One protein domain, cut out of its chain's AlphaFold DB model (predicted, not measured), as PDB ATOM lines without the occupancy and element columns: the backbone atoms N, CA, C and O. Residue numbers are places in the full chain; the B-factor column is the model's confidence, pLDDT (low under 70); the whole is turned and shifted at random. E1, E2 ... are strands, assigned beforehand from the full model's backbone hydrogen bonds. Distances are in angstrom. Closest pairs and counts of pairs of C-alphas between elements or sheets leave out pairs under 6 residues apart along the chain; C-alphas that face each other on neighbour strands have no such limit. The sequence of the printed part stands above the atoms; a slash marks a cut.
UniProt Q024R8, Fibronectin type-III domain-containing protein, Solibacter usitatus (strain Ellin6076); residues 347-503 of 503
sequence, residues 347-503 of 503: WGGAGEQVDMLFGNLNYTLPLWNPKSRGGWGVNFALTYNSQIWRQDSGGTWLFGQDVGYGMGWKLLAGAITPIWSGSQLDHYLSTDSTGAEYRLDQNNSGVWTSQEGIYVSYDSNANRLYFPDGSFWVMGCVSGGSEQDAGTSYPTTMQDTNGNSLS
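This is residues 347 to 503 of the 503 residues of the protein "Fibronectin type-III domain-containing protein" of Solibacter usitatus (strain Ellin6076) (UniProt Q024R8). A sandwich of two crossed sheets, only partly face to face, has a row of six short strands, E10 to E15, as one layer and the longer three-stranded E7, E8 and E9 as the other. A third sheet, E1, E2, E3 and E6, sits past the end of that second layer where E7 begins and E8 ends, and the hairpin E4 and E5 reaches away from it as an arm, with residues 391 to 396 sticking out. The printed part has 157 residues with fifteen named strands, E1 to E15 in chain order, and no named helix; each sheet is antiparallel. The class is all strand, though under half of the residues, 69, are in named elements. The whole is compact, with a radius of gyration of the C-alphas of 16.3 A and spans of 53 by 42 by 33 A.

Find C-alpha 442 at (-1.175, -11.544, -30.116), where E10, residues 442 to 444, begins; then come E11, 447 to 449, E12, 457 to 459, E13, 464 to 466, E14, 472 to 474, and E15, 493 to 495, which ends at C-alpha 495 at (-18.974, -27.222, -34.925). Look back to E7, residues 414 to 421, 23.0 A, E8, 424 to 432, 24.6 A, and E9, 437 to 440. Earlier stand E1, 352 to 355, E2, 361 to 368, 22.0 A, E3, 380 to 385, 16.2 A, E4, 389 to 392, E5, 395 to 398, and E6, 409 to 412.

Begin with the meander E10 to E15, each strand the antiparallel neighbour of the one before; its edge strands are E10 and E15. In its hairpin E12 and E13, N 459 and O 464 are 2.8 A apart, within hydrogen-bond range. Its sandwich partner is the meander E7, E8, E9, with strands at 61 degrees to its own; the closest C-alphas of E8 and E11, Tyr 428 and Trp 448, are 7.4 A apart. In the hairpin E7 and E8, look for N 417 and O 429 at 2.9 A. E9 runs on into E10 at 41 degrees. Farther out, E1, E2 and E3 form a third meander; in the hairpin E2 and E3, N 365 and O 382 are 2.8 A apart. E6 is the antiparallel neighbour of E3, with N 383 and O 410 at 2.8 A. E3 and E4 are apart.

The C-alphas farthest apart, Arg 373 and Ser 393, are 54.8 A from each other. The printed part has no cut; the links E2 to E3 and E14 to E15 are long. Look for pLDDT under 70 in 28 residues, among them 389 to 401.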
ATOM      1  N   TRP A 347      -6.131 -28.345  -5.611       64.94
ATOM      2  CA  TRP A 347      -6.555 -29.217  -4.523       64.94
ATOM      3  C   TRP A 347      -8.067 -29.128  -4.317       64.94
ATOM      4  O   TRP A 347      -8.640 -28.047  -4.381       64.94
ATOM      5  N   GLY A 348      -8.720 -30.255  -4.055       69.00
ATOM      6  CA  GLY A 348     -10.155 -30.302  -3.775       69.00
ATOM      7  C   GLY A 348     -10.831 -31.534  -4.371       69.00
ATOM      8  O   GLY A 348     -10.207 -32.353  -5.047       69.00
ATOM      9  N   GLY A 349     -12.120 -31.691  -4.080       68.81
ATOM     10  CA  GLY A 349     -12.955 -32.796  -4.547       68.81
ATOM     11  C   GLY A 349     -14.389 -32.336  -4.794       68.81
ATOM     12  O   GLY A 349     -14.766 -31.230  -4.424       68.81
ATOM     13  N   ALA A 350     -15.200 -33.172  -5.450       74.12
ATOM     14  CA  ALA A 350     -16.608 -32.867  -5.742       74.12
ATOM     15  C   ALA A 350     -16.839 -31.494  -6.425       74.12
ATOM     16  O   ALA A 350     -17.818 -30.809  -6.130       74.12
ATOM     17  N   GLY A 351     -15.933 -31.105  -7.331       64.50
ATOM     18  CA  GLY A 351     -15.976 -29.841  -8.076       64.50
ATOM     19  C   GLY A 351     -15.078 -28.738  -7.511       64.50
ATOM     20  O   GLY A 351     -14.753 -27.811  -8.242       64.50
ATOM     21  N   GLU A 352     -14.613 -28.854  -6.265       79.06
ATOM     22  CA  GLU A 352     -13.682 -27.906  -5.640       79.06
ATOM     23  C   GLU A 352     -12.265 -28.034  -6.217       79.06
ATOM     24  O   GLU A 352     -11.758 -29.147  -6.379       79.06
ATOM     25  N   GLN A 353     -11.643 -26.898  -6.542       78.12
ATOM     26  CA  GLN A 353     -10.325 -26.763  -7.169       78.12
ATOM     27  C   GLN A 353      -9.623 -25.488  -6.658       78.12
ATOM     28  O   GLN A 353      -9.629 -24.429  -7.293       78.12
ATOM     29  N   VAL A 354      -9.008 -25.580  -5.486       78.62
ATOM     30  CA  VAL A 354      -8.174 -24.534  -4.890       78.62
ATOM     31  C   VAL A 354      -6.834 -24.476  -5.617       78.62
ATOM     32  O   VAL A 354      -6.080 -25.446  -5.604       78.62
ATOM     33  N   ASP A 355      -6.537 -23.350  -6.264       74.56
ATOM     34  CA  ASP A 355      -5.260 -23.115  -6.939       74.56
ATOM     35  C   ASP A 355      -4.133 -23.013  -5.904       74.56
ATOM     36  O   ASP A 355      -4.124 -22.112  -5.063       74.56
ATOM     37  N   MET A 356      -3.164 -23.923  -5.981       69.81
ATOM     38  CA  MET A 356      -2.089 -24.025  -4.990       69.81
ATOM     39  C   MET A 356      -1.035 -22.917  -5.111       69.81
ATOM     40  O   MET A 356      -0.232 -22.737  -4.198       69.81
ATOM     41  N   LEU A 357      -1.016 -22.173  -6.221       67.44
ATOM     42  CA  LEU A 357      -0.099 -21.055  -6.434       67.44
ATOM     43  C   LEU A 357      -0.709 -19.723  -5.973       67.44
ATOM     44  O   LEU A 357      -0.001 -18.892  -5.411       67.44
ATOM     45  N   PHE A 358      -2.012 -19.522  -6.195       64.69
ATOM     46  CA  PHE A 358      -2.687 -18.240  -5.940       64.69
ATOM     47  C   PHE A 358      -3.727 -18.271  -4.812       64.69
ATOM     48  O   PHE A 358      -4.298 -17.229  -4.485       64.69
ATOM     49  N   GLY A 359      -4.010 -19.439  -4.228       69.12
ATOM     50  CA  GLY A 359      -5.018 -19.609  -3.177       69.12
ATOM     51  C   GLY A 359      -6.448 -19.308  -3.637       69.12
ATOM     52  O   GLY A 359      -7.330 -19.094  -2.808       69.12
ATOM     53  N   ASN A 360      -6.684 -19.238  -4.951       77.88
ATOM     54  CA  ASN A 360      -8.009 -19.008  -5.509       77.88
ATOM     55  C   ASN A 360      -8.835 -20.291  -5.386       77.88
ATOM     56  O   ASN A 360      -8.461 -21.315  -5.957       77.88
ATOM     57  N   LEU A 361      -9.958 -20.238  -4.675       83.94
ATOM     58  CA  LEU A 361     -10.932 -21.317  -4.677       83.94
ATOM     59  C   LEU A 361     -11.736 -21.228  -5.975       83.94
ATOM     60  O   LEU A 361     -12.516 -20.292  -6.172       83.94
ATOM     61  N   ASN A 362     -11.556 -22.225  -6.836       86.75
ATOM     62  CA  ASN A 362     -12.422 -22.453  -7.980       86.75
ATOM     63  C   ASN A 362     -13.380 -23.596  -7.656       86.75
ATOM     64  O   ASN A 362     -13.009 -24.553  -6.980       86.75
ATOM     65  N   TYR A 363     -14.610 -23.511  -8.140       86.38
ATOM     66  CA  TYR A 363     -15.553 -24.619  -8.058       86.38
ATOM     67  C   TYR A 363     -16.189 -24.820  -9.423       86.38
ATOM     68  O   TYR A 363     -16.725 -23.868  -9.973       86.38
ATOM     69  N   THR A 364     -16.137 -26.033  -9.963       85.31
ATOM     70  CA  THR A 364     -16.695 -26.372 -11.274       85.31
ATOM     71  C   THR A 364     -17.673 -27.523 -11.123       85.31
ATOM     72  O   THR A 364     -17.294 -28.630 -10.744       85.31
ATOM     73  N   LEU A 365     -18.930 -27.270 -11.474       86.12
ATOM     74  CA  LEU A 365     -19.990 -28.266 -11.532       86.12
ATOM     75  C   LEU A 365     -20.414 -28.467 -12.993       86.12
ATOM     76  O   LEU A 365     -21.174 -27.650 -13.523       86.12
ATOM     77  N   PRO A 366     -19.942 -29.535 -13.665       86.12
ATOM     78  CA  PRO A 366     -20.425 -29.893 -14.993       86.12
ATOM     79  C   PRO A 366     -21.928 -30.164 -14.927       86.12
ATOM     80  O   PRO A 366     -22.366 -31.048 -14.194       86.12
ATOM     81  N   LEU A 367     -22.721 -29.398 -15.677       86.50
ATOM     82  CA  LEU A 367     -24.175 -29.558 -15.701       86.50
ATOM     83  C   LEU A 367     -24.602 -30.446 -16.861       86.50
ATOM     84  O   LEU A 367     -25.437 -31.334 -16.695       86.50
ATOM     85  N   TRP A 368     -24.027 -30.209 -18.041       84.94
ATOM     86  CA  TRP A 368     -24.394 -30.951 -19.236       84.94
ATOM     87  C   TRP A 368     -23.263 -31.000 -20.262       84.94
ATOM     88  O   TRP A 368     -22.565 -30.017 -20.495       84.94
ATOM     89  N   ASN A 369     -23.104 -32.161 -20.900       87.25
ATOM     90  CA  ASN A 369     -22.130 -32.402 -21.957       87.25
ATOM     91  C   ASN A 369     -22.848 -32.942 -23.205       87.25
ATOM     92  O   ASN A 369     -22.933 -34.163 -23.384       87.25
ATOM     93  N   PRO A 370     -23.450 -32.076 -24.036       81.25
ATOM     94  CA  PRO A 370     -24.025 -32.505 -25.300       81.25
ATOM     95  C   PRO A 370     -22.937 -33.037 -26.242       81.25
ATOM     96  O   PRO A 370     -21.875 -32.434 -26.408       81.25
ATOM     97  N   LYS A 371     -23.215 -34.192 -26.857       82.62
ATOM     98  CA  LYS A 371     -22.290 -34.902 -27.748       82.62
ATOM     99  C   LYS A 371     -22.829 -34.973 -29.171       82.62
ATOM    100  O   LYS A 371     -24.007 -35.259 -29.383       82.62
ATOM    101  N   SER A 372     -21.945 -34.772 -30.140       74.69
ATOM    102  CA  SER A 372     -22.176 -35.066 -31.547       74.69
ATOM    103  C   SER A 372     -22.160 -36.576 -31.799       74.69
ATOM    104  O   SER A 372     -21.681 -37.375 -30.985       74.69
ATOM    105  N   ARG A 373     -22.658 -36.990 -32.969       68.81
ATOM    106  CA  ARG A 373     -22.660 -38.403 -33.392       68.81
ATOM    107  C   ARG A 373     -21.249 -38.994 -33.514       68.81
ATOM    108  O   ARG A 373     -21.112 -40.209 -33.429       68.81
ATOM    109  N   GLY A 374     -20.227 -38.151 -33.684       67.31
ATOM    110  CA  GLY A 374     -18.814 -38.540 -33.734       67.31
ATOM    111  C   GLY A 374     -18.127 -38.622 -32.366       67.31
ATOM    112  O   GLY A 374     -16.929 -38.871 -32.312       67.31
ATOM    113  N   GLY A 375     -18.852 -38.397 -31.262       71.69
ATOM    114  CA  GLY A 375     -18.305 -38.433 -29.902       71.69
ATOM    115  C   GLY A 375     -17.640 -37.132 -29.437       71.69
ATOM    116  O   GLY A 375     -17.349 -37.017 -28.246       71.69
ATOM    117  N   TRP A 376     -17.461 -36.151 -30.330       78.88
ATOM    118  CA  TRP A 376     -17.099 -34.776 -29.970       78.88
ATOM    119  C   TRP A 376     -18.197 -34.160 -29.102       78.88
ATOM    120  O   TRP A 376     -19.373 -34.458 -29.294       78.88
ATOM    121  N   GLY A 377     -17.849 -33.321 -28.135       81.75
ATOM    122  CA  GLY A 377     -18.840 -32.732 -27.246       81.75
ATOM    123  C   GLY A 377     -18.324 -31.484 -26.566       81.75
ATOM    124  O   GLY A 377     -17.118 -31.279 -26.442       81.75
ATOM    125  N   VAL A 378     -19.261 -30.665 -26.107       86.50
ATOM    126  CA  VAL A 378     -18.969 -29.406 -25.423       86.50
ATOM    127  C   VAL A 378     -19.493 -29.498 -24.003       86.50
ATOM    128  O   VAL A 378     -20.573 -30.029 -23.775       86.50
ATOM    129  N   ASN A 379     -18.716 -29.035 -23.032       87.00
ATOM    130  CA  ASN A 379     -19.120 -29.043 -21.634       87.00
ATOM    131  C   ASN A 379     -19.731 -27.693 -21.253       87.00
ATOM    132  O   ASN A 379     -19.105 -26.664 -21.472       87.00
ATOM    133  N   PHE A 380     -20.911 -27.713 -20.641       88.38
ATOM    134  CA  PHE A 380     -21.510 -26.565 -19.970       88.38
ATOM    135  C   PHE A 380     -21.419 -26.797 -18.469       88.38
ATOM    136  O   PHE A 380     -21.908 -27.812 -17.958       88.38
ATOM    137  N   ALA A 381     -20.811 -25.857 -17.757       88.75
ATOM    138  CA  ALA A 381     -20.634 -25.972 -16.321       88.75
ATOM    139  C   ALA A 381     -20.986 -24.673 -15.609       88.75
ATOM    140  O   ALA A 381     -20.816 -23.575 -16.143       88.75
ATOM    141  N   LEU A 382     -21.466 -24.839 -14.381       89.44
ATOM    142  CA  LEU A 382     -21.566 -23.767 -13.410       89.44
ATOM    143  C   LEU A 382     -20.211 -23.653 -12.704       89.44
ATOM    144  O   LEU A 382     -19.730 -24.634 -12.135       89.44
ATOM    145  N   THR A 383     -19.596 -22.477 -12.758       90.06
ATOM    146  CA  THR A 383     -18.258 -22.223 -12.221       90.06
ATOM    147  C   THR A 383     -18.263 -21.070 -11.231       90.06
ATOM    148  O   THR A 383     -19.001 -20.105 -11.400       90.06
ATOM    149  N   TYR A 384     -17.438 -21.165 -10.194       88.38
ATOM    150  CA  TYR A 384     -17.237 -20.132  -9.182       88.38
ATOM    151  C   TYR A 384     -15.758 -19.798  -9.047       88.38
ATOM    152  O   TYR A 384     -14.915 -20.690  -9.147       88.38
ATOM    153  N   ASN A 385     -15.460 -18.532  -8.753       85.56
ATOM    154  CA  ASN A 385     -14.136 -18.069  -8.351       85.56
ATOM    155  C   ASN A 385     -14.239 -17.238  -7.069       85.56
ATOM    156  O   ASN A 385     -15.126 -16.396  -6.945       85.56
ATOM    157  N   SER A 386     -13.325 -17.447  -6.121       81.44
ATOM    158  CA  SER A 386     -13.338 -16.709  -4.854       81.44
ATOM    159  C   SER A 386     -12.587 -15.379  -4.905       81.44
ATOM    160  O   SER A 386     -12.796 -14.531  -4.037       81.44
ATOM    161  N   GLN A 387     -11.708 -15.167  -5.890       78.06
ATOM    162  CA  GLN A 387     -10.925 -13.931  -6.051       78.06
ATOM    163  C   GLN A 387     -11.741 -12.764  -6.646       78.06
ATOM    164  O   GLN A 387     -11.318 -12.093  -7.590       78.06
ATOM    165  N   ILE A 388     -12.907 -12.490  -6.061       74.69
ATOM    166  CA  ILE A 388     -13.841 -11.438  -6.487       74.69
ATOM    167  C   ILE A 388     -13.504 -10.055  -5.924       74.69
ATOM    168  O   ILE A 388     -14.028  -9.059  -6.415       74.69
ATOM    169  N   TRP A 389     -12.631  -9.964  -4.924       67.88
ATOM    170  CA  TRP A 389     -12.197  -8.706  -4.319       67.88
ATOM    171  C   TRP A 389     -10.686  -8.704  -4.091       67.88
ATOM    172  O   TRP A 389     -10.062  -9.750  -3.916       67.88
ATOM    173  N   ARG A 390     -10.092  -7.510  -4.082       68.19
ATOM    174  CA  ARG A 390      -8.695  -7.284  -3.695       68.19
ATOM    175  C   ARG A 390      -8.622  -6.075  -2.788       68.19
ATOM    176  O   ARG A 390      -9.239  -5.053  -3.069       68.19
ATOM    177  N   GLN A 391      -7.804  -6.169  -1.752       61.69
ATOM    178  CA  GLN A 391      -7.433  -5.024  -0.936       61.69
ATOM    179  C   GLN A 391      -5.944  -4.731  -1.124       61.69
ATOM    180  O   GLN A 391      -5.113  -5.632  -1.029       61.69
ATOM    181  N   ASP A 392      -5.608  -3.479  -1.406       65.00
ATOM    182  CA  ASP A 392      -4.234  -2.983  -1.390       65.00
ATOM    183  C   ASP A 392      -4.163  -1.579  -0.773       65.00
ATOM    184  O   ASP A 392      -5.152  -1.058  -0.257       65.00
ATOM    185  N   SER A 393      -2.976  -0.968  -0.783       49.72
ATOM    186  CA  SER A 393      -2.764   0.378  -0.234       49.72
ATOM    187  C   SER A 393      -3.566   1.472  -0.950       49.72
ATOM    188  O   SER A 393      -3.699   2.565  -0.404       49.72
ATOM    189  N   GLY A 394      -4.091   1.194  -2.149       58.09
ATOM    190  CA  GLY A 394      -4.949   2.090  -2.920       58.09
ATOM    191  C   GLY A 394      -6.442   1.938  -2.619       58.09
ATOM    192  O   GLY A 394      -7.217   2.798  -3.034       58.09
ATOM    193  N   GLY A 395      -6.857   0.896  -1.889       56.56
ATOM    194  CA  GLY A 395      -8.245   0.699  -1.470       56.56
ATOM    195  C   GLY A 395      -8.741  -0.741  -1.600       56.56
ATOM    196  O   GLY A 395      -7.970  -1.692  -1.714       56.56
ATOM    197  N   THR A 396     -10.067  -0.893  -1.541       61.59
ATOM    198  CA  THR A 396     -10.754  -2.166  -1.801       61.59
ATOM    199  C   THR A 396     -11.363  -2.119  -3.193       61.59
ATOM    200  O   THR A 396     -12.133  -1.216  -3.509       61.59
ATOM    201  N   TRP A 397     -11.022  -3.109  -4.005       60.03
ATOM    202  CA  TRP A 397     -11.418  -3.232  -5.398       60.03
ATOM    203  C   TRP A 397     -12.339  -4.437  -5.540       60.03
ATOM    204  O   TRP A 397     -11.997  -5.533  -5.087       60.03
ATOM    205  N   LEU A 398     -13.498  -4.236  -6.161       65.25
ATOM    206  CA  LEU A 398     -14.416  -5.309  -6.512       65.25
ATOM    207  C   LEU A 398     -14.214  -5.679  -7.984       65.25
ATOM    208  O   LEU A 398     -14.422  -4.845  -8.860       65.25
ATOM    209  N   PHE A 399     -13.808  -6.921  -8.235       67.56
ATOM    210  CA  PHE A 399     -13.576  -7.462  -9.577       67.56
ATOM    211  C   PHE A 399     -14.629  -8.487  -9.999       67.56
ATOM    212  O   PHE A 399     -14.840  -8.691 -11.190       67.56
ATOM    213  N   GLY A 400     -15.267  -9.162  -9.040       66.06
ATOM    214  CA  GLY A 400     -16.345 -10.098  -9.332       66.06
ATOM    215  C   GLY A 400     -17.603  -9.374  -9.796       66.06
ATOM    216  O   GLY A 400     -17.966  -8.331  -9.254       66.06
ATOM    217  N   GLN A 401     -18.277  -9.968 -10.773       67.69
ATOM    218  CA  GLN A 401     -19.580  -9.536 -11.273       67.69
ATOM    219  C   GLN A 401     -20.642 -10.569 -10.878       67.69
ATOM    220  O   GLN A 401     -20.300 -11.715 -10.566       67.69
ATOM    221  N   ASP A 402     -21.913 -10.164 -10.842       78.38
ATOM    222  CA  ASP A 402     -23.020 -11.075 -10.536       78.38
ATOM    223  C   ASP A 402     -23.582 -11.769 -11.783       78.38
ATOM    224  O   ASP A 402     -23.928 -12.918 -11.668       78.38
ATOM    225  N   VAL A 403     -23.626 -11.198 -12.981       76.88
ATOM    226  CA  VAL A 403     -24.027 -11.843 -14.261       76.88
ATOM    227  C   VAL A 403     -25.278 -12.761 -14.257       76.88
ATOM    228  O   VAL A 403     -25.521 -13.466 -15.232       76.88
ATOM    229  N   GLY A 404     -26.115 -12.742 -13.209       74.88
ATOM    230  CA  GLY A 404     -27.391 -13.461 -13.124       74.88
ATOM    231  C   GLY A 404     -27.356 -14.841 -12.454       74.88
ATOM    232  O   GLY A 404     -28.411 -15.461 -12.317       74.88
ATOM    233  N   TYR A 405     -26.191 -15.318 -12.001       82.00
ATOM    234  CA  TYR A 405     -26.046 -16.615 -11.310       82.00
ATOM    235  C   TYR A 405     -25.582 -16.473  -9.855       82.00
ATOM    236  O   TYR A 405     -25.363 -17.472  -9.168       82.00
ATOM    237  N   GLY A 406     -25.470 -15.230  -9.382       79.19
ATOM    238  CA  GLY A 406     -24.887 -14.877  -8.101       79.19
ATOM    239  C   GLY A 406     -23.439 -14.420  -8.250       79.19
ATOM    240  O   GLY A 406     -22.686 -14.877  -9.105       79.19
ATOM    241  N   MET A 407     -23.035 -13.511  -7.372       78.75
ATOM    242  CA  MET A 407     -21.690 -12.943  -7.330       78.75
ATOM    243  C   MET A 407     -20.571 -13.997  -7.417       78.75
ATOM    244  O   MET A 407     -20.466 -14.885  -6.570       78.75
ATOM    245  N   GLY A 408     -19.709 -13.869  -8.432       77.19
ATOM    246  CA  GLY A 408     -18.570 -14.770  -8.655       77.19
ATOM    247  C   GLY A 408     -18.911 -16.082  -9.366       77.19
ATOM    248  O   GLY A 408     -17.989 -16.833  -9.695       77.19
ATOM    249  N   TRP A 409     -20.193 -16.345  -9.635       84.81
ATOM    250  CA  TRP A 409     -20.656 -17.501 -10.393       84.81
ATOM    251  C   TRP A 409     -20.836 -17.174 -11.876       84.81
ATOM    252  O   TRP A 409     -21.286 -16.093 -12.244       84.81
ATOM    253  N   LYS A 410     -20.512 -18.136 -12.739       87.62
ATOM    254  CA  LYS A 410     -20.736 -18.083 -14.187       87.62
ATOM    255  C   LYS A 410     -21.314 -19.418 -14.658       87.62
ATOM    256  O   LYS A 410     -20.897 -20.470 -14.187       87.62
ATOM    257  N   LEU A 411     -22.241 -19.397 -15.612       89.06
ATOM    258  CA  LEU A 411     -22.716 -20.595 -16.311       89.06
ATOM    259  C   LEU A 411     -22.402 -20.450 -17.799       89.06
ATOM    260  O   LEU A 411     -22.979 -19.596 -18.467       89.06
ATOM    261  N   LEU A 412     -21.482 -21.263 -18.319       90.94
ATOM    262  CA  LEU A 412     -21.038 -21.154 -19.711       90.94
ATOM    263  C   LEU A 412     -20.374 -22.437 -20.224       90.94
ATOM    264  O   LEU A 412     -19.904 -23.276 -19.455       90.94
ATOM    265  N   ALA A 413     -20.318 -22.562 -21.551       90.06
ATOM    266  CA  ALA A 413     -19.391 -23.465 -22.240       90.06
ATOM    267  C   ALA A 413     -18.054 -22.779 -22.558       90.06
ATOM    268  O   ALA A 413     -16.986 -23.382 -22.480       90.06
ATOM    269  N   GLY A 414     -18.127 -21.495 -22.890       91.00
ATOM    270  CA  GLY A 414     -17.004 -20.594 -23.081       91.00
ATOM    271  C   GLY A 414     -17.515 -19.210 -23.467       91.00
ATOM    272  O   GLY A 414     -18.692 -19.059 -23.809       91.00
ATOM    273  N   ALA A 415     -16.651 -18.207 -23.389       91.88
ATOM    274  CA  ALA A 415     -16.982 -16.824 -23.715       91.88
ATOM    275  C   ALA A 415     -15.747 -16.057 -24.205       91.88
ATOM    276  O   ALA A 415     -14.617 -16.410 -23.865       91.88
ATOM    277  N   ILE A 416     -15.975 -14.987 -24.969       93.88
ATOM    278  CA  ILE A 416     -14.940 -14.045 -25.406       93.88
ATOM    279  C   ILE A 416     -15.319 -12.651 -24.924       93.88
ATOM    280  O   ILE A 416     -16.355 -12.124 -25.314       93.88
ATOM    281  N   THR A 417     -14.476 -12.043 -24.095       90.19
ATOM    282  CA  THR A 417     -14.722 -10.701 -23.546       90.19
ATOM    283  C   THR A 417     -13.680  -9.716 -24.072       90.19
ATOM    284  O   THR A 417     -12.487  -9.963 -23.891       90.19
ATOM    285  N   PRO A 418     -14.074  -8.611 -24.730       87.81
ATOM    286  CA  PRO A 418     -13.139  -7.563 -25.119       87.81
ATOM    287  C   PRO A 418     -12.730  -6.741 -23.894       87.81
ATOM    288  O   PRO A 418     -13.580  -6.234 -23.163       87.81
ATOM    289  N   ILE A 419     -11.426  -6.568 -23.693       83.69
ATOM    290  CA  ILE A 419     -10.883  -5.723 -22.632       83.69
ATOM    291  C   ILE A 419     -10.329  -4.445 -23.249       83.69
ATOM    292  O   ILE A 419      -9.514  -4.470 -24.173       83.69
ATOM    293  N   TRP A 420     -10.785  -3.312 -22.723       76.50
ATOM    294  CA  TRP A 420     -10.497  -1.989 -23.260       76.50
ATOM    295  C   TRP A 420      -9.539  -1.229 -22.345       76.50
ATOM    296  O   TRP A 420      -9.703  -1.215 -21.126       76.50
ATOM    297  N   SER A 421      -8.566  -0.549 -22.945       78.19
ATOM    298  CA  SER A 421      -7.713   0.434 -22.281       78.19
ATOM    299  C   SER A 421      -8.072   1.817 -22.821       78.19
ATOM    300  O   SER A 421      -7.696   2.207 -23.931       78.19
ATOM    301  N   GLY A 422      -8.902   2.548 -22.073       80.00
ATOM    302  CA  GLY A 422      -9.542   3.762 -22.578       80.00
ATOM    303  C   GLY A 422     -10.490   3.443 -23.738       80.00
ATOM    304  O   GLY A 422     -11.400   2.636 -23.590       80.00
ATOM    305  N   SER A 423     -10.284   4.079 -24.895       80.19
ATOM    306  CA  SER A 423     -11.080   3.845 -26.111       80.19
ATOM    307  C   SER A 423     -10.454   2.837 -27.080       80.19
ATOM    308  O   SER A 423     -10.975   2.647 -28.178       80.19
ATOM    309  N   GLN A 424      -9.306   2.251 -26.733       83.69
ATOM    310  CA  GLN A 424      -8.614   1.270 -27.565       83.69
ATOM    311  C   GLN A 424      -8.831  -0.135 -27.010       83.69
ATOM    312  O   GLN A 424      -8.770  -0.354 -25.800       83.69
ATOM    313  N   LEU A 425      -9.094  -1.082 -27.909       82.69
ATOM    314  CA  LEU A 425      -9.142  -2.495 -27.562       82.69
ATOM    315  C   LEU A 425      -7.722  -2.945 -27.201       82.69
ATOM    316  O   LEU A 425      -6.818  -2.828 -28.027       82.69
ATOM    317  N   ASP A 426      -7.537  -3.430 -25.977       84.88
ATOM    318  CA  ASP A 426      -6.241  -3.887 -25.471       84.88
ATOM    319  C   ASP A 426      -6.011  -5.360 -25.833       84.88
ATOM    320  O   ASP A 426      -4.993  -5.711 -26.425       84.88
ATOM    321  N   HIS A 427      -6.978  -6.224 -25.516       86.75
ATOM    322  CA  HIS A 427      -6.932  -7.659 -25.807       86.75
ATOM    323  C   HIS A 427      -8.329  -8.292 -25.715       86.75
ATOM    324  O   HIS A 427      -9.286  -7.656 -25.268       86.75
ATOM    325  N   TYR A 428      -8.435  -9.567 -26.093       86.50
ATOM    326  CA  TYR A 428      -9.597 -10.399 -25.772       86.50
ATOM    327  C   TYR A 428      -9.269 -11.377 -24.649       86.50
ATOM    328  O   TYR A 428      -8.153 -11.883 -24.557       86.50
ATOM    329  N   LEU A 429     -10.259 -11.684 -23.820       88.31
ATOM    330  CA  LEU A 429     -10.177 -12.701 -22.784       88.31
ATOM    331  C   LEU A 429     -11.055 -13.891 -23.170       88.31
ATOM    332  O   LEU A 429     -12.271 -13.749 -23.298       88.31
ATOM    333  N   SER A 430     -10.441 -15.058 -23.350       88.62
ATOM    334  CA  SER A 430     -11.150 -16.319 -23.567       88.62
ATOM    335  C   SER A 430     -11.416 -16.987 -22.228       88.62
ATOM    336  O   SER A 430     -10.473 -17.274 -21.499       88.62
ATOM    337  N   THR A 431     -12.679 -17.263 -21.913       89.12
ATOM    338  CA  THR A 431     -13.078 -18.063 -20.744       89.12
ATOM    339  C   THR A 431     -13.545 -19.437 -21.212       89.12
ATOM    340  O   THR A 431     -14.367 -19.498 -22.124       89.12
ATOM    341  N   ASP A 432     -13.060 -20.525 -20.614       89.19
ATOM    342  CA  ASP A 432     -13.543 -21.885 -20.896       89.19
ATOM    343  C   ASP A 432     -14.560 -22.386 -19.850       89.19
ATOM    344  O   ASP A 432     -14.801 -21.741 -18.831       89.19
ATOM    345  N   SER A 433     -15.160 -23.560 -20.083       87.94
ATOM    346  CA  SER A 433     -16.154 -24.164 -19.175       87.94
ATOM    347  C   SER A 433     -15.647 -24.468 -17.759       87.94
ATOM    348  O   SER A 433     -16.450 -24.765 -16.886       87.94
ATOM    349  N   THR A 434     -14.344 -24.403 -17.487       86.19
ATOM    350  CA  THR A 434     -13.797 -24.530 -16.125       86.19
ATOM    351  C   THR A 434     -13.674 -23.181 -15.411       86.19
ATOM    352  O   THR A 434     -13.188 -23.111 -14.282       86.19
ATOM    353  N   GLY A 435     -14.093 -22.103 -16.079       85.31
ATOM    354  CA  GLY A 435     -13.895 -20.727 -15.646       85.31
ATOM    355  C   GLY A 435     -12.471 -20.233 -15.887       85.31
ATOM    356  O   GLY A 435     -12.138 -19.146 -15.419       85.31
ATOM    357  N   ALA A 436     -11.618 -21.020 -16.557       84.69
ATOM    358  CA  ALA A 436     -10.243 -20.621 -16.799       84.69
ATOM    359  C   ALA A 436     -10.201 -19.513 -17.840       84.69
ATOM    360  O   ALA A 436     -10.790 -19.628 -18.916       84.69
ATOM    361  N   GLU A 437      -9.504 -18.437 -17.489       85.94
ATOM    362  CA  GLU A 437      -9.387 -17.248 -18.318       85.94
ATOM    363  C   GLU A 437      -8.001 -17.158 -18.945       85.94
ATOM    364  O   GLU A 437      -6.970 -17.372 -18.292       85.94
ATOM    365  N   TYR A 438      -7.989 -16.816 -20.228       82.75
ATOM    366  CA  TYR A 438      -6.781 -16.739 -21.016       82.75
ATOM    367  C   TYR A 438      -6.738 -15.485 -21.869       82.75
ATOM    368  O   TYR A 438      -7.661 -15.189 -22.635       82.75
ATOM    369  N   ARG A 439      -5.626 -14.768 -21.757       85.06
ATOM    370  CA  ARG A 439      -5.392 -13.529 -22.483       85.06
ATOM    371  C   ARG A 439      -5.008 -13.819 -23.936       85.06
ATOM    372  O   ARG A 439      -4.049 -14.549 -24.189       85.06
ATOM    373  N   LEU A 440      -5.748 -13.235 -24.876       83.38
ATOM    374  CA  LEU A 440      -5.479 -13.242 -26.314       83.38
ATOM    375  C   LEU A 440      -4.991 -11.851 -26.732       83.38
ATOM    376  O   LEU A 440      -5.795 -10.958 -27.003       83.38
ATOM    377  N   ASP A 441      -3.677 -11.651 -26.743       85.44
ATOM    378  CA  ASP A 441      -3.033 -10.350 -26.975       85.44
ATOM    379  C   ASP A 441      -2.073 -10.333 -28.174       85.44
ATOM    380  O   ASP A 441      -1.488  -9.299 -28.497       85.44
ATOM    381  N   GLN A 442      -1.933 -11.459 -28.874       84.25
ATOM    382  CA  GLN A 442      -1.175 -11.544 -30.116       84.25
ATOM    383  C   GLN A 442      -2.122 -11.356 -31.299       84.25
ATOM    384  O   GLN A 442      -2.816 -12.289 -31.691       84.25
ATOM    385  N   ASN A 443      -2.165 -10.149 -31.864       83.81
ATOM    386  CA  ASN A 443      -3.024  -9.839 -33.005       83.81
ATOM    387  C   ASN A 443      -2.255  -9.914 -34.329       83.81
ATOM    388  O   ASN A 443      -1.318  -9.147 -34.560       83.81
ATOM    389  N   ASN A 444      -2.712 -10.777 -35.233       82.69
ATOM    390  CA  ASN A 444      -2.296 -10.794 -36.627       82.69
ATOM    391  C   ASN A 444      -3.517 -10.625 -37.542       82.69
ATOM    392  O   ASN A 444      -4.249 -11.576 -37.807       82.69
ATOM    393  N   SER A 445      -3.725  -9.405 -38.044       86.56
ATOM    394  CA  SER A 445      -4.800  -9.070 -38.995       86.56
ATOM    395  C   SER A 445      -6.219  -9.435 -38.519       86.56
ATOM    396  O   SER A 445      -7.067  -9.830 -39.316       86.56
ATOM    397  N   GLY A 446      -6.494  -9.284 -37.218       78.00
ATOM    398  CA  GLY A 446      -7.795  -9.566 -36.604       78.00
ATOM    399  C   GLY A 446      -7.924 -10.971 -36.012       78.00
ATOM    400  O   GLY A 446      -8.942 -11.256 -35.379       78.00
ATOM    401  N   VAL A 447      -6.895 -11.812 -36.152       87.25
ATOM    402  CA  VAL A 447      -6.774 -13.091 -35.444       87.25
ATOM    403  C   VAL A 447      -5.961 -12.886 -34.170       87.25
ATOM    404  O   VAL A 447      -4.793 -12.507 -34.237       87.25
ATOM    405  N   TRP A 448      -6.582 -13.149 -33.024       84.25
ATOM    406  CA  TRP A 448      -6.023 -12.969 -31.690       84.25
ATOM    407  C   TRP A 448      -5.647 -14.316 -31.072       84.25
ATOM    408  O   TRP A 448      -6.492 -15.206 -30.957       84.25
ATOM    409  N   THR A 449      -4.391 -14.473 -30.659       81.94
ATOM    410  CA  THR A 449      -3.875 -15.681 -29.996       81.94
ATOM    411  C   THR A 449      -3.262 -15.369 -28.634       81.94
ATOM    412  O   THR A 449      -3.007 -14.211 -28.294       81.94
ATOM    413  N   SER A 450      -3.057 -16.412 -27.827       74.56
ATOM    414  CA  SER A 450      -2.444 -16.303 -26.503       74.56
ATOM    415  C   SER A 450      -0.939 -16.556 -26.532       74.56
ATOM    416  O   SER A 450      -0.453 -17.377 -27.310       74.56
ATOM    417  N   GLN A 451      -0.213 -15.927 -25.607       68.19
ATOM    418  CA  GLN A 451       1.161 -16.313 -25.270       68.19
ATOM    419  C   GLN A 451       1.230 -17.496 -24.285       68.19
ATOM    420  O   GLN A 451       2.292 -18.093 -24.122       68.19
ATOM    421  N   GLU A 452       0.122 -17.868 -23.631       59.47
ATOM    422  CA  GLU A 452       0.097 -18.805 -22.492       59.47
ATOM    423  C   GLU A 452       0.199 -20.301 -22.872       59.47
ATOM    424  O   GLU A 452      -0.186 -21.173 -22.097       59.47
ATOM    425  N   GLY A 453       0.717 -20.640 -24.058       54.12
ATOM    426  CA  GLY A 453       0.880 -22.035 -24.506       54.12
ATOM    427  C   GLY A 453      -0.434 -22.792 -24.744       54.12
ATOM    428  O   GLY A 453      -0.420 -23.992 -25.014       54.12
ATOM    429  N   ILE A 454      -1.570 -22.102 -24.660       56.94
ATOM    430  CA  ILE A 454      -2.877 -22.610 -25.065       56.94
ATOM    431  C   ILE A 454      -3.075 -22.374 -26.562       56.94
ATOM    432  O   ILE A 454      -2.678 -21.351 -27.116       56.94
ATOM    433  N   TYR A 455      -3.733 -23.316 -27.219       65.81
ATOM    434  CA  TYR A 455      -3.819 -23.364 -28.676       65.81
ATOM    435  C   TYR A 455      -5.171 -22.847 -29.218       65.81
ATOM    436  O   TYR A 455      -5.655 -23.345 -30.232       65.81
ATOM    437  N   VAL A 456      -5.807 -21.876 -28.550       74.94
ATOM    438  CA  VAL A 456      -7.043 -21.236 -29.050       74.94
ATOM    439  C   VAL A 456      -6.736 -19.953 -29.822       74.94
ATOM    440  O   VAL A 456      -5.835 -19.196 -29.451       74.94
ATOM    441  N   SER A 457      -7.489 -19.698 -30.892       83.75
ATOM    442  CA  SER A 457      -7.371 -18.473 -31.689       83.75
ATOM    443  C   SER A 457      -8.737 -17.865 -31.980       83.75
ATOM    444  O   SER A 457      -9.681 -18.565 -32.337       83.75
ATOM    445  N   TYR A 458      -8.862 -16.552 -31.814       88.94
ATOM    446  CA  TYR A 458     -10.108 -15.828 -32.044       88.94
ATOM    447  C   TYR A 458      -9.990 -14.920 -33.267       88.94
ATOM    448  O   TYR A 458      -9.236 -13.949 -33.253       88.94
ATOM    449  N   ASP A 459     -10.743 -15.216 -34.321       88.50
ATOM    450  CA  ASP A 459     -10.903 -14.329 -35.471       88.50
ATOM    451  C   ASP A 459     -12.040 -13.339 -35.202       88.50
ATOM    452  O   ASP A 459     -13.226 -13.670 -35.291       88.50
ATOM    453  N   SER A 460     -11.653 -12.105 -34.888       88.56
ATOM    454  CA  SER A 460     -12.572 -10.997 -34.617       88.56
ATOM    455  C   SER A 460     -13.268 -10.445 -35.867       88.56
ATOM    456  O   SER A 460     -14.289  -9.779 -35.734       88.56
ATOM    457  N   ASN A 461     -12.778 -10.737 -37.079       87.44
ATOM    458  CA  ASN A 461     -13.468 -10.349 -38.314       87.44
ATOM    459  C   ASN A 461     -14.626 -11.306 -38.627       87.44
ATOM    460  O   ASN A 461     -15.640 -10.902 -39.195       87.44
ATOM    461  N   ALA A 462     -14.460 -12.584 -38.273       85.44
ATOM    462  CA  ALA A 462     -15.448 -13.635 -38.509       85.44
ATOM    463  C   ALA A 462     -16.312 -13.963 -37.277       85.44
ATOM    464  O   ALA A 462     -17.253 -14.750 -37.403       85.44
ATOM    465  N   ASN A 463     -15.994 -13.399 -36.105       91.50
ATOM    466  CA  ASN A 463     -16.539 -13.773 -34.793       91.50
ATOM    467  C   ASN A 463     -16.447 -15.284 -34.536       91.50
ATOM    468  O   ASN A 463     -17.431 -15.937 -34.169       91.50
ATOM    469  N   ARG A 464     -15.260 -15.859 -34.766       90.44
ATOM    470  CA  ARG A 464     -15.021 -17.303 -34.639       90.44
ATOM    471  C   ARG A 464     -13.876 -17.616 -33.694       90.44
ATOM    472  O   ARG A 464     -12.778 -17.095 -33.854       90.44
ATOM    473  N   LEU A 465     -14.134 -18.509 -32.745       88.75
ATOM    474  CA  LEU A 465     -13.133 -19.073 -31.846       88.75
ATOM    475  C   LEU A 465     -12.739 -20.464 -32.345       88.75
ATOM    476  O   LEU A 465     -13.598 -21.329 -32.476       88.75
ATOM    477  N   TYR A 466     -11.460 -20.674 -32.626       84.88
ATOM    478  CA  TYR A 466     -10.904 -21.922 -33.134       84.88
ATOM    479  C   TYR A 466     -10.136 -22.664 -32.045       84.88
ATOM    480  O   TYR A 466      -9.455 -22.055 -31.215       84.88
ATOM    481  N   PHE A 467     -10.224 -23.992 -32.098       81.81
ATOM    482  CA  PHE A 467      -9.607 -24.911 -31.151       81.81
ATOM    483  C   PHE A 467      -8.577 -25.823 -31.838       81.81
ATOM    484  O   PHE A 467      -8.568 -25.959 -33.065       81.81
ATOM    485  N   PRO A 468      -7.700 -26.489 -31.065       74.31
ATOM    486  CA  PRO A 468      -6.561 -27.240 -31.606       74.31
ATOM    487  C   PRO A 468      -6.982 -28.537 -32.299       74.31
ATOM    488  O   PRO A 468      -6.255 -29.069 -33.132       74.31
ATOM    489  N   ASP A 469      -8.166 -29.043 -31.951       73.12
ATOM    490  CA  ASP A 469      -8.809 -30.191 -32.587       73.12
ATOM    491  C   ASP A 469      -9.426 -29.842 -33.958       73.12
ATOM    492  O   ASP A 469      -9.991 -30.710 -34.623       73.12
ATOM    493  N   GLY A 470      -9.314 -28.577 -34.381       76.56
ATOM    494  CA  GLY A 470      -9.871 -28.038 -35.617       76.56
ATOM    495  C   GLY A 470     -11.355 -27.679 -35.528       76.56
ATOM    496  O   GLY A 470     -11.922 -27.234 -36.526       76.56
ATOM    497  N   SER A 471     -11.993 -27.859 -34.366       79.88
ATOM    498  CA  SER A 471     -13.349 -27.366 -34.134       79.88
ATOM    499  C   SER A 471     -13.363 -25.839 -34.032       79.88
ATOM    500  O   SER A 471     -12.344 -25.196 -33.751       79.88
ATOM    501  N   PHE A 472     -14.524 -25.238 -34.282       88.00
ATOM    502  CA  PHE A 472     -14.698 -23.799 -34.131       88.00
ATOM    503  C   PHE A 472     -16.089 -23.445 -33.623       88.00
ATOM    504  O   PHE A 472     -17.075 -24.142 -33.881       88.00
ATOM    505  N   TRP A 473     -16.170 -22.342 -32.888       92.19
ATOM    506  CA  TRP A 473     -17.410 -21.802 -32.349       92.19
ATOM    507  C   TRP A 473     -17.690 -20.433 -32.959       92.19
ATOM    508  O   TRP A 473     -16.786 -19.615 -33.120       92.19
ATOM    509  N   VAL A 474     -18.952 -20.181 -33.293       93.00
ATOM    510  CA  VAL A 474     -19.449 -18.885 -33.752       93.00
ATOM    511  C   VAL A 474     -19.941 -18.110 -32.538       93.00
ATOM    512  O   VAL A 474     -20.906 -18.519 -31.893       93.00
ATOM    513  N   MET A 475     -19.291 -16.989 -32.240       93.31
ATOM    514  CA  MET A 475     -19.587 -16.126 -31.095       93.31
ATOM    515  C   MET A 475     -20.672 -15.109 -31.477       93.31
ATOM    516  O   MET A 475     -20.399 -13.928 -31.673       93.31
ATOM    517  N   GLY A 476     -21.895 -15.597 -31.700       89.44
ATOM    518  CA  GLY A 476     -22.976 -14.820 -32.317       89.44
ATOM    519  C   GLY A 476     -23.871 -14.033 -31.357       89.44
ATOM    520  O   GLY A 476     -24.677 -13.233 -31.824       89.44
ATOM    521  N   CYS A 477     -23.765 -14.248 -30.043       90.31
ATOM    522  CA  CYS A 477     -24.591 -13.568 -29.046       90.31
ATOM    523  C   CYS A 477     -23.714 -12.655 -28.195       90.31
ATOM    524  O   CYS A 477     -22.816 -13.147 -27.523       90.31
ATOM    525  N   VAL A 478     -23.971 -11.350 -28.207       91.56
ATOM    526  CA  VAL A 478     -23.196 -10.369 -27.434       91.56
ATOM    527  C   VAL A 478     -24.074  -9.793 -26.335       91.56
ATOM    528  O   VAL A 478     -25.184  -9.341 -26.617       91.56
ATOM    529  N   SER A 479     -23.561  -9.806 -25.108       84.75
ATOM    530  CA  SER A 479     -24.195  -9.189 -23.947       84.75
ATOM    531  C   SER A 479     -24.390  -7.681 -24.161       84.75
ATOM    532  O   SER A 479     -23.507  -6.971 -24.664       84.75
ATOM    533  N   GLY A 480     -25.582  -7.198 -23.827       77.31
ATOM    534  CA  GLY A 480     -26.020  -5.823 -24.030       77.31
ATOM    535  C   GLY A 480     -25.378  -4.838 -23.049       77.31
ATOM    536  O   GLY A 480     -25.010  -5.176 -21.934       77.31
ATOM    537  N   GLY A 481     -25.305  -3.558 -23.430       74.06
ATOM    538  CA  GLY A 481     -24.628  -2.515 -22.639       74.06
ATOM    539  C   GLY A 481     -25.198  -2.232 -21.238       74.06
ATOM    540  O   GLY A 481     -24.563  -1.526 -20.461       74.06
ATOM    541  N   SER A 482     -26.394  -2.737 -20.921       74.38
ATOM    542  CA  SER A 482     -27.011  -2.644 -19.589       74.38
ATOM    543  C   SER A 482     -26.788  -3.886 -18.721       74.38
ATOM    544  O   SER A 482     -27.197  -3.892 -17.562       74.38
ATOM    545  N   GLU A 483     -26.210  -4.945 -19.282       74.50
ATOM    546  CA  GLU A 483     -25.896  -6.181 -18.570       74.50
ATOM    547  C   GLU A 483     -24.540  -6.048 -17.865       74.50
ATOM    548  O   GLU A 483     -23.712  -5.197 -18.196       74.50
ATOM    549  N   GLN A 484     -24.319  -6.851 -16.826       74.81
ATOM    550  CA  GLN A 484     -23.105  -6.734 -16.012       74.81
ATOM    551  C   GLN A 484     -21.854  -7.239 -16.744       74.81
ATOM    552  O   GLN A 484     -20.751  -6.792 -16.444       74.81
ATOM    553  N   ASP A 485     -22.043  -8.125 -17.716       77.31
ATOM    554  CA  ASP A 485     -21.056  -8.697 -18.630       77.31
ATOM    555  C   ASP A 485     -21.069  -8.014 -20.011       77.31
ATOM    556  O   ASP A 485     -20.708  -8.625 -21.016       77.31
ATOM    557  N   ALA A 486     -21.499  -6.747 -20.079       78.19
ATOM    558  CA  ALA A 486     -21.652  -5.996 -21.324       78.19
ATOM    559  C   ALA A 486     -20.463  -6.165 -22.288       78.19
ATOM    560  O   ALA A 486     -19.309  -5.891 -21.951       78.19
ATOM    561  N   GLY A 487     -20.761  -6.559 -23.529       84.31
ATOM    562  CA  GLY A 487     -19.761  -6.781 -24.575       84.31
ATOM    563  C   GLY A 487     -19.141  -8.180 -24.586       84.31
ATOM    564  O   GLY A 487     -18.455  -8.517 -25.556       84.31
ATOM    565  N   THR A 488     -19.399  -9.024 -23.584       88.44
ATOM    566  CA  THR A 488     -19.018 -10.439 -23.626       88.44
ATOM    567  C   THR A 488     -19.814 -11.170 -24.703       88.44
ATOM    568  O   THR A 488     -21.034 -11.061 -24.802       88.44
ATOM    569  N   SER A 489     -19.104 -11.918 -25.543       92.44
ATOM    570  CA  SER A 489     -19.665 -12.726 -26.620       92.44
ATOM    571  C   SER A 489     -19.750 -14.193 -26.204       92.44
ATOM    572  O   SER A 489     -18.784 -14.758 -25.683       92.44
ATOM    573  N   TYR A 490     -20.884 -14.819 -26.500       93.38
ATOM    574  CA  TYR A 490     -21.214 -16.210 -26.212       93.38
ATOM    575  C   TYR A 490     -21.454 -17.002 -27.504       93.38
ATOM    576  O   TYR A 490     -21.919 -16.445 -28.509       93.38
ATOM    577  N   PRO A 491     -21.133 -18.307 -27.505       93.94
ATOM    578  CA  PRO A 491     -21.284 -19.150 -28.678       93.94
ATOM    579  C   PRO A 491     -22.764 -19.400 -28.997       93.94
ATOM    580  O   PRO A 491     -23.534 -19.801 -28.131       93.94
ATOM    581  N   THR A 492     -23.144 -19.218 -30.260       93.19
ATOM    582  CA  THR A 492     -24.472 -19.573 -30.799       93.19
ATOM    583  C   THR A 492     -24.427 -20.822 -31.669       93.19
ATOM    584  O   THR A 492     -25.453 -21.376 -32.042       93.19
ATOM    585  N   THR A 493     -23.235 -21.232 -32.099       91.00
ATOM    586  CA  THR A 493     -23.035 -22.474 -32.847       91.00
ATOM    587  C   THR A 493     -21.641 -23.004 -32.563       91.00
ATOM    588  O   THR A 493     -20.682 -22.238 -32.555       91.00
ATOM    589  N   MET A 494     -21.517 -24.306 -32.349       90.69
ATOM    590  CA  MET A 494     -20.259 -24.996 -32.073       90.69
ATOM    591  C   MET A 494     -20.154 -26.163 -33.050       90.69
ATOM    592  O   MET A 494     -21.063 -26.991 -33.086       90.69
ATOM    593  N   GLN A 495     -19.090 -26.236 -33.849       84.62
ATOM    594  CA  GLN A 495     -18.974 -27.222 -34.925       84.62
ATOM    595  C   GLN A 495     -17.636 -27.965 -34.888       84.62
ATOM    596  O   GLN A 495     -16.584 -27.348 -34.719       84.62
ATOM    597  N   ASP A 496     -17.681 -29.286 -35.078       80.81
ATOM    598  CA  ASP A 496     -16.487 -30.121 -35.232       80.81
ATOM    599  C   ASP A 496     -15.938 -30.118 -36.673       80.81
ATOM    600  O   ASP A 496     -16.557 -29.611 -37.610       80.81
ATOM    601  N   THR A 497     -14.765 -30.724 -36.870       77.69
ATOM    602  CA  THR A 497     -14.106 -30.836 -38.185       77.69
ATOM    603  C   THR A 497     -14.871 -31.685 -39.202       77.69
ATOM    604  O   THR A 497     -14.617 -31.576 -40.401       77.69
ATOM    605  N   ASN A 498     -15.823 -32.506 -38.752       74.69
ATOM    606  CA  ASN A 498     -16.649 -33.368 -39.598       74.69
ATOM    607  C   ASN A 498     -17.994 -32.718 -39.956       74.69
ATOM    608  O   ASN A 498     -18.832 -33.341 -40.609       74.69
ATOM    609  N   GLY A 499     -18.210 -31.472 -39.532       76.81
ATOM    610  CA  GLY A 499     -19.396 -30.694 -39.837       76.81
ATOM    611  C   GLY A 499     -20.577 -30.923 -38.891       76.81
ATOM    612  O   GLY A 499     -21.633 -30.341 -39.136       76.81
ATOM    613  N   ASN A 500     -20.431 -31.702 -37.811       77.38
ATOM    614  CA  ASN A 500     -21.494 -31.828 -36.813       77.38
ATOM    615  C   ASN A 500     -21.561 -30.558 -35.966       77.38
ATOM    616  O   ASN A 500     -20.534 -30.104 -35.466       77.38
ATOM    617  N   SER A 501     -22.764 -30.025 -35.759       84.62
ATOM    618  CA  SER A 501     -22.971 -28.797 -34.996       84.62
ATOM    619  C   SER A 501     -23.881 -28.984 -33.783       84.62
ATOM    620  O   SER A 501     -24.792 -29.812 -33.774       84.62
ATOM    621  N   LEU A 502     -23.618 -28.175 -32.762       83.44
ATOM    622  CA  LEU A 502     -24.527 -27.842 -31.674       83.44
ATOM    623  C   LEU A 502     -24.905 -26.366 -31.821       83.44
ATOM    624  O   LEU A 502     -24.038 -25.548 -32.133       83.44
ATOM    625  N   SER A 503     -26.175 -26.032 -31.614       86.12
ATOM    626  CA  SER A 503     -26.718 -24.672 -31.737       86.12
ATOM    627  C   SER A 503     -27.660 -24.353 -30.597       86.12
ATOM    628  O   SER A 503     -28.502 -25.246 -30.327       86.12
TER     629      SER A 503